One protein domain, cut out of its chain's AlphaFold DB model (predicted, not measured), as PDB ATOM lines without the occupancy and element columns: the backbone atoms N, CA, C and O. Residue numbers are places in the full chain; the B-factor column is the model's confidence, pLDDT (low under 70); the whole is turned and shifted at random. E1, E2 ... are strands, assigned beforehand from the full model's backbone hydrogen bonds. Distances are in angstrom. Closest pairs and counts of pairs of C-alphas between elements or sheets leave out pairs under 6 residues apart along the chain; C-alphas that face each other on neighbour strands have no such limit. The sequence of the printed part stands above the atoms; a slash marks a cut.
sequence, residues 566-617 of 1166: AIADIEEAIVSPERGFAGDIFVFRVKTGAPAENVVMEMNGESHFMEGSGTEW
ATOM      1  N   ALA A 566     -23.520 -11.077  49.511       30.89
ATOM      2  CA  ALA A 566     -23.998 -12.167  48.370       30.89
ATOM      3  C   ALA A 566     -23.779 -13.883  48.188       30.89
ATOM      4  O   ALA A 566     -23.656 -14.506  49.234       30.89
ATOM      5  N   ILE A 567     -23.737 -14.621  46.931       43.72
ATOM      6  CA  ILE A 567     -24.055 -16.025  46.080       43.72
ATOM      7  C   ILE A 567     -23.541 -17.667  46.056       43.72
ATOM      8  O   ILE A 567     -22.623 -17.949  46.816       43.72
ATOM      9  N   ALA A 568     -24.041 -18.738  45.195       52.41
ATOM     10  CA  ALA A 568     -23.754 -20.334  44.968       52.41
ATOM     11  C   ALA A 568     -23.942 -21.285  43.547       52.41
ATOM     12  O   ALA A 568     -24.162 -20.620  42.541       52.41
ATOM     13  N   ASP A 569     -23.864 -22.730  43.385       76.12
ATOM     14  CA  ASP A 569     -23.625 -23.756  42.117       76.12
ATOM     15  C   ASP A 569     -24.123 -25.401  41.885       76.12
ATOM     16  O   ASP A 569     -25.008 -25.793  42.642       76.12
ATOM     17  N   ILE A 570     -23.674 -26.397  40.924       76.31
ATOM     18  CA  ILE A 570     -24.283 -27.779  40.269       76.31
ATOM     19  C   ILE A 570     -23.523 -29.265  39.905       76.31
ATOM     20  O   ILE A 570     -22.318 -29.285  40.095       76.31
ATOM     21  N   GLU A 571     -24.111 -30.497  39.417       75.06
ATOM     22  CA  GLU A 571     -23.520 -31.960  38.977       75.06
ATOM     23  C   GLU A 571     -24.091 -33.158  37.910       75.06
ATOM     24  O   GLU A 571     -23.723 -33.097  36.730       75.06
ATOM     25  N   GLU A 572     -24.725 -34.391  38.215       76.81
ATOM     26  CA  GLU A 572     -24.656 -35.850  37.569       76.81
ATOM     27  C   GLU A 572     -25.932 -36.892  37.347       76.81
ATOM     28  O   GLU A 572     -26.996 -36.524  37.816       76.81
ATOM     29  N   ALA A 573     -25.926 -38.145  36.668       81.00
ATOM     30  CA  ALA A 573     -27.108 -39.127  36.335       81.00
ATOM     31  C   ALA A 573     -27.003 -40.705  35.866       81.00
ATOM     32  O   ALA A 573     -26.037 -41.036  35.181       81.00
ATOM     33  N   ILE A 574     -28.013 -41.657  36.063       78.94
ATOM     34  CA  ILE A 574     -28.129 -43.153  35.611       78.94
ATOM     35  C   ILE A 574     -29.597 -43.768  35.342       78.94
ATOM     36  O   ILE A 574     -30.553 -43.212  35.882       78.94
ATOM     37  N   VAL A 575     -29.807 -44.922  34.606       83.12
ATOM     38  CA  VAL A 575     -31.096 -45.711  34.330       83.12
ATOM     39  C   VAL A 575     -31.046 -47.288  34.456       83.12
ATOM     40  O   VAL A 575     -29.956 -47.849  34.402       83.12
ATOM     41  N   SER A 576     -32.186 -48.022  34.602       69.75
ATOM     42  CA  SER A 576     -32.348 -49.514  34.423       69.75
ATOM     43  C   SER A 576     -33.832 -50.002  34.320       69.75
ATOM     44  O   SER A 576     -34.690 -49.322  34.897       69.75
ATOM     45  N   PRO A 577     -34.190 -51.161  33.689       62.66
ATOM     46  CA  PRO A 577     -33.396 -52.023  32.794       62.66
ATOM     47  C   PRO A 577     -33.315 -51.406  31.382       62.66
ATOM     48  O   PRO A 577     -33.521 -50.205  31.242       62.66
ATOM     49  N   GLU A 578     -33.005 -52.178  30.330       65.81
ATOM     50  CA  GLU A 578     -32.828 -51.620  28.969       65.81
ATOM     51  C   GLU A 578     -33.656 -52.285  27.848       65.81
ATOM     52  O   GLU A 578     -33.880 -51.651  26.814       65.81
ATOM     53  N   ARG A 579     -34.144 -53.527  28.019       72.31
ATOM     54  CA  ARG A 579     -34.984 -54.244  27.030       72.31
ATOM     55  C   ARG A 579     -36.038 -55.138  27.698       72.31
ATOM     56  O   ARG A 579     -35.811 -55.577  28.823       72.31
ATOM     57  N   GLY A 580     -37.137 -55.438  26.999       67.12
ATOM     58  CA  GLY A 580     -38.233 -56.294  27.491       67.12
ATOM     59  C   GLY A 580     -39.168 -56.811  26.385       67.12
ATOM     60  O   GLY A 580     -38.784 -56.856  25.218       67.12
ATOM     61  N   PHE A 581     -40.409 -57.154  26.726       65.25
ATOM     62  CA  PHE A 581     -41.516 -57.320  25.770       65.25
ATOM     63  C   PHE A 581     -42.481 -56.123  25.875       65.25
ATOM     64  O   PHE A 581     -42.281 -55.220  26.685       65.25
ATOM     65  N   ALA A 582     -43.499 -56.039  25.012       63.62
ATOM     66  CA  ALA A 582     -44.426 -54.902  25.003       63.62
ATOM     67  C   ALA A 582     -45.329 -54.868  26.261       63.62
ATOM     68  O   ALA A 582     -46.462 -55.346  26.225       63.62
ATOM     69  N   GLY A 583     -44.812 -54.310  27.365       67.00
ATOM     70  CA  GLY A 583     -45.541 -54.150  28.630       67.00
ATOM     71  C   GLY A 583     -44.710 -53.939  29.914       67.00
ATOM     72  O   GLY A 583     -45.213 -54.308  30.979       67.00
ATOM     73  N   ASP A 584     -43.488 -53.381  29.866       69.12
ATOM     74  CA  ASP A 584     -42.490 -53.446  30.970       69.12
ATOM     75  C   ASP A 584     -42.101 -52.073  31.611       69.12
ATOM     76  O   ASP A 584     -42.574 -51.018  31.185       69.12
ATOM     77  N   ILE A 585     -41.293 -52.054  32.698       73.38
ATOM     78  CA  ILE A 585     -41.095 -50.896  33.629       73.38
ATOM     79  C   ILE A 585     -39.602 -50.531  33.890       73.38
ATOM     80  O   ILE A 585     -38.761 -51.423  33.939       73.38
ATOM     81  N   PHE A 586     -39.286 -49.232  34.093       79.69
ATOM     82  CA  PHE A 586     -37.941 -48.597  34.081       79.69
ATOM     83  C   PHE A 586     -37.718 -47.474  35.159       79.69
ATOM     84  O   PHE A 586     -38.680 -46.833  35.586       79.69
ATOM     85  N   VAL A 587     -36.469 -47.200  35.611       80.00
ATOM     86  CA  VAL A 587     -36.092 -46.356  36.803       80.00
ATOM     87  C   VAL A 587     -34.824 -45.467  36.602       80.00
ATOM     88  O   VAL A 587     -33.901 -45.930  35.941       80.00
ATOM     89  N   PHE A 588     -34.711 -44.262  37.226       84.38
ATOM     90  CA  PHE A 588     -33.625 -43.239  37.041       84.38
ATOM     91  C   PHE A 588     -33.115 -42.507  38.338       84.38
ATOM     92  O   PHE A 588     -33.892 -42.393  39.291       84.38
ATOM     93  N   ARG A 589     -31.863 -41.968  38.403       81.81
ATOM     94  CA  ARG A 589     -31.238 -41.218  39.570       81.81
ATOM     95  C   ARG A 589     -30.151 -40.152  39.201       81.81
ATOM     96  O   ARG A 589     -29.561 -40.320  38.138       81.81
ATOM     97  N   VAL A 590     -29.873 -39.121  40.048       82.00
ATOM     98  CA  VAL A 590     -29.085 -37.855  39.775       82.00
ATOM     99  C   VAL A 590     -28.382 -37.177  41.002       82.00
ATOM    100  O   VAL A 590     -28.795 -37.440  42.131       82.00
ATOM    101  N   LYS A 591     -27.385 -36.268  40.802       81.38
ATOM    102  CA  LYS A 591     -26.665 -35.463  41.853       81.38
ATOM    103  C   LYS A 591     -26.290 -33.984  41.473       81.38
ATOM    104  O   LYS A 591     -26.308 -33.673  40.288       81.38
ATOM    105  N   THR A 592     -25.963 -33.069  42.414       76.44
ATOM    106  CA  THR A 592     -25.487 -31.658  42.218       76.44
ATOM    107  C   THR A 592     -24.330 -31.200  43.156       76.44
ATOM    108  O   THR A 592     -23.941 -31.943  44.050       76.44
ATOM    109  N   GLY A 593     -23.752 -29.994  42.956       70.56
ATOM    110  CA  GLY A 593     -22.416 -29.613  43.481       70.56
ATOM    111  C   GLY A 593     -22.321 -28.474  44.513       70.56
ATOM    112  O   GLY A 593     -21.338 -28.403  45.250       70.56
ATOM    113  N   ALA A 594     -23.326 -27.604  44.631       62.88
ATOM    114  CA  ALA A 594     -23.460 -26.631  45.723       62.88
ATOM    115  C   ALA A 594     -24.962 -26.419  46.041       62.88
ATOM    116  O   ALA A 594     -25.798 -27.028  45.368       62.88
ATOM    117  N   PRO A 595     -25.343 -25.652  47.089       63.38
ATOM    118  CA  PRO A 595     -26.740 -25.558  47.523       63.38
ATOM    119  C   PRO A 595     -27.667 -25.009  46.430       63.38
ATOM    120  O   PRO A 595     -27.676 -23.810  46.143       63.38
ATOM    121  N   ALA A 596     -28.443 -25.915  45.834       65.06
ATOM    122  CA  ALA A 596     -29.347 -25.642  44.728       65.06
ATOM    123  C   ALA A 596     -30.813 -25.704  45.179       65.06
ATOM    124  O   ALA A 596     -31.200 -26.545  45.991       65.06
ATOM    125  N   GLU A 597     -31.637 -24.822  44.622       72.00
ATOM    126  CA  GLU A 597     -33.053 -24.669  44.962       72.00
ATOM    127  C   GLU A 597     -33.934 -25.753  44.303       72.00
ATOM    128  O   GLU A 597     -34.963 -26.133  44.858       72.00
ATOM    129  N   ASN A 598     -33.564 -26.259  43.117       75.81
ATOM    130  CA  ASN A 598     -34.341 -27.258  42.362       75.81
ATOM    131  C   ASN A 598     -33.539 -27.955  41.236       75.81
ATOM    132  O   ASN A 598     -32.520 -27.433  40.779       75.81
ATOM    133  N   VAL A 599     -34.033 -29.126  40.788       82.56
ATOM    134  CA  VAL A 599     -33.498 -29.963  39.684       82.56
ATOM    135  C   VAL A 599     -34.632 -30.568  38.830       82.56
ATOM    136  O   VAL A 599     -35.671 -30.971  39.361       82.56
ATOM    137  N   VAL A 600     -34.444 -30.662  37.504       82.81
ATOM    138  CA  VAL A 600     -35.493 -31.061  36.528       82.81
ATOM    139  C   VAL A 600     -34.975 -32.055  35.478       82.81
ATOM    140  O   VAL A 600     -33.859 -31.888  34.999       82.81
ATOM    141  N   MET A 601     -35.792 -33.038  35.073       82.81
ATOM    142  CA  MET A 601     -35.542 -34.052  34.027       82.81
ATOM    143  C   MET A 601     -36.626 -34.014  32.922       82.81
ATOM    144  O   MET A 601     -37.739 -33.579  33.172       82.81
ATOM    145  N   GLU A 602     -36.357 -34.480  31.699       80.38
ATOM    146  CA  GLU A 602     -37.329 -34.542  30.586       80.38
ATOM    147  C   GLU A 602     -37.161 -35.828  29.761       80.38
ATOM    148  O   GLU A 602     -36.035 -36.206  29.441       80.38
ATOM    149  N   MET A 603     -38.251 -36.508  29.387       72.75
ATOM    150  CA  MET A 603     -38.214 -37.740  28.577       72.75
ATOM    151  C   MET A 603     -39.312 -37.748  27.512       72.75
ATOM    152  O   MET A 603     -40.460 -37.426  27.799       72.75
ATOM    153  N   ASN A 604     -38.965 -38.133  26.277       66.50
ATOM    154  CA  ASN A 604     -39.872 -38.172  25.117       66.50
ATOM    155  C   ASN A 604     -40.688 -36.871  24.858       66.50
ATOM    156  O   ASN A 604     -41.661 -36.914  24.110       66.50
ATOM    157  N   GLY A 605     -40.276 -35.727  25.421       66.06
ATOM    158  CA  GLY A 605     -40.921 -34.414  25.260       66.06
ATOM    159  C   GLY A 605     -41.665 -33.873  26.490       66.06
ATOM    160  O   GLY A 605     -42.118 -32.735  26.446       66.06
ATOM    161  N   GLU A 606     -41.776 -34.634  27.585       67.88
ATOM    162  CA  GLU A 606     -42.409 -34.181  28.837       67.88
ATOM    163  C   GLU A 606     -41.364 -33.920  29.931       67.88
ATOM    164  O   GLU A 606     -40.530 -34.787  30.208       67.88
ATOM    165  N   SER A 607     -41.409 -32.738  30.558       71.50
ATOM    166  CA  SER A 607     -40.507 -32.339  31.651       71.50
ATOM    167  C   SER A 607     -41.126 -32.629  33.027       71.50
ATOM    168  O   SER A 607     -42.320 -32.418  33.256       71.50
ATOM    169  N   HIS A 608     -40.312 -33.107  33.963       78.56
ATOM    170  CA  HIS A 608     -40.686 -33.557  35.300       78.56
ATOM    171  C   HIS A 608     -39.622 -33.103  36.314       78.56
ATOM    172  O   HIS A 608     -38.427 -33.313  36.106       78.56
ATOM    173  N   PHE A 609     -40.038 -32.504  37.431       75.75
ATOM    174  CA  PHE A 609     -39.127 -32.249  38.550       75.75
ATOM    175  C   PHE A 609     -38.650 -33.573  39.150       75.75
ATOM    176  O   PHE A 609     -39.405 -34.548  39.192       75.75
ATOM    177  N   MET A 610     -37.399 -33.614  39.600       83.81
ATOM    178  CA  MET A 610     -36.869 -34.775  40.312       83.81
ATOM    179  C   MET A 610     -37.099 -34.613  41.815       83.81
ATOM    180  O   MET A 610     -37.092 -33.499  42.331       83.81
ATOM    181  N   GLU A 611     -37.287 -35.719  42.533       75.19
ATOM    182  CA  GLU A 611     -37.457 -35.690  43.993       75.19
ATOM    183  C   GLU A 611     -36.092 -35.761  44.684       75.19
ATOM    184  O   GLU A 611     -35.325 -36.686  44.408       75.19
ATOM    185  N   GLY A 612     -35.800 -34.799  45.565       72.31
ATOM    186  CA  GLY A 612     -34.498 -34.631  46.214       72.31
ATOM    187  C   GLY A 612     -34.388 -33.322  47.005       72.31
ATOM    188  O   GLY A 612     -35.347 -32.553  47.075       72.31
ATOM    189  N   SER A 613     -33.230 -33.077  47.620       65.88
ATOM    190  CA  SER A 613     -32.872 -31.780  48.220       65.88
ATOM    191  C   SER A 613     -31.366 -31.677  48.470       65.88
ATOM    192  O   SER A 613     -30.663 -32.689  48.534       65.88
ATOM    193  N   GLY A 614     -30.859 -30.445  48.599       70.75
ATOM    194  CA  GLY A 614     -29.431 -30.173  48.766       70.75
ATOM    195  C   GLY A 614     -28.656 -30.517  47.498       70.75
ATOM    196  O   GLY A 614     -28.385 -29.627  46.695       70.75
ATOM    197  N   THR A 615     -28.326 -31.803  47.322       75.00
ATOM    198  CA  THR A 615     -27.571 -32.294  46.165       75.00
ATOM    199  C   THR A 615     -27.980 -33.639  45.534       75.00
ATOM    200  O   THR A 615     -27.384 -33.966  44.523       75.00
ATOM    201  N   GLU A 616     -28.971 -34.432  45.976       76.31
ATOM    202  CA  GLU A 616     -29.259 -35.772  45.366       76.31
ATOM    203  C   GLU A 616     -30.744 -36.023  44.997       76.31
ATOM    204  O   GLU A 616     -31.622 -35.601  45.748       76.31
ATOM    205  N   TRP A 617     -31.032 -36.689  43.849       84.19
ATOM    206  CA  TRP A 617     -32.348 -36.643  43.144       84.19
ATOM    207  C   TRP A 617     -32.777 -37.948  42.357       84.19
ATOM    208  O   TRP A 617     -31.915 -38.752  41.990       84.19
TER     209      TRP A 617
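What this domain is: This is residues 566 to 617 of the 1166 residues of the protein "Caspase domain protein" of Candidatus Scalindua rubra (UniProt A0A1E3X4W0). Two antiparallel hairpins make a loose rod: the long E1-E2, its tip residues 579 to 584 sticking out at one end, and the smaller E3-E4, which runs on into E5; residues 616 to 617 fold back beside E2. The 52 printed residues hold five named strands, E1 to E5 in chain order, no named helix, class all strand. The radius of gyration of the C-alphas is 14.1 A, the spans 53 by 19 by 13 A.

Where its parts are: E2, residues 584 to 591, measures 26.3 A; E1, 572 to 576, 16.0 A, from C-alpha 572 at (-24.656, -35.850, 37.569). E3 is 598 to 603, 17.7 A; E4 606 to 609, 10.4 A; E5 611 to 613, 7.4 A, ending at (-32.872, -31.780, 48.220).

How they stand to each other: In hairpin E1-E2, N 574 and O 589 are 2.9 A apart, within hydrogen-bond range. In hairpin E3-E4, N 608 and O 601 are 2.7 A apart, also within range. E2 is near E3 and E5; E5 pairs with no named strand. E1 and E3 are apart.

The domain as a whole: The printed part has no cut and no long link. Mean pLDDT is 72.2; 18 residues are under 70, among them 580 to 584.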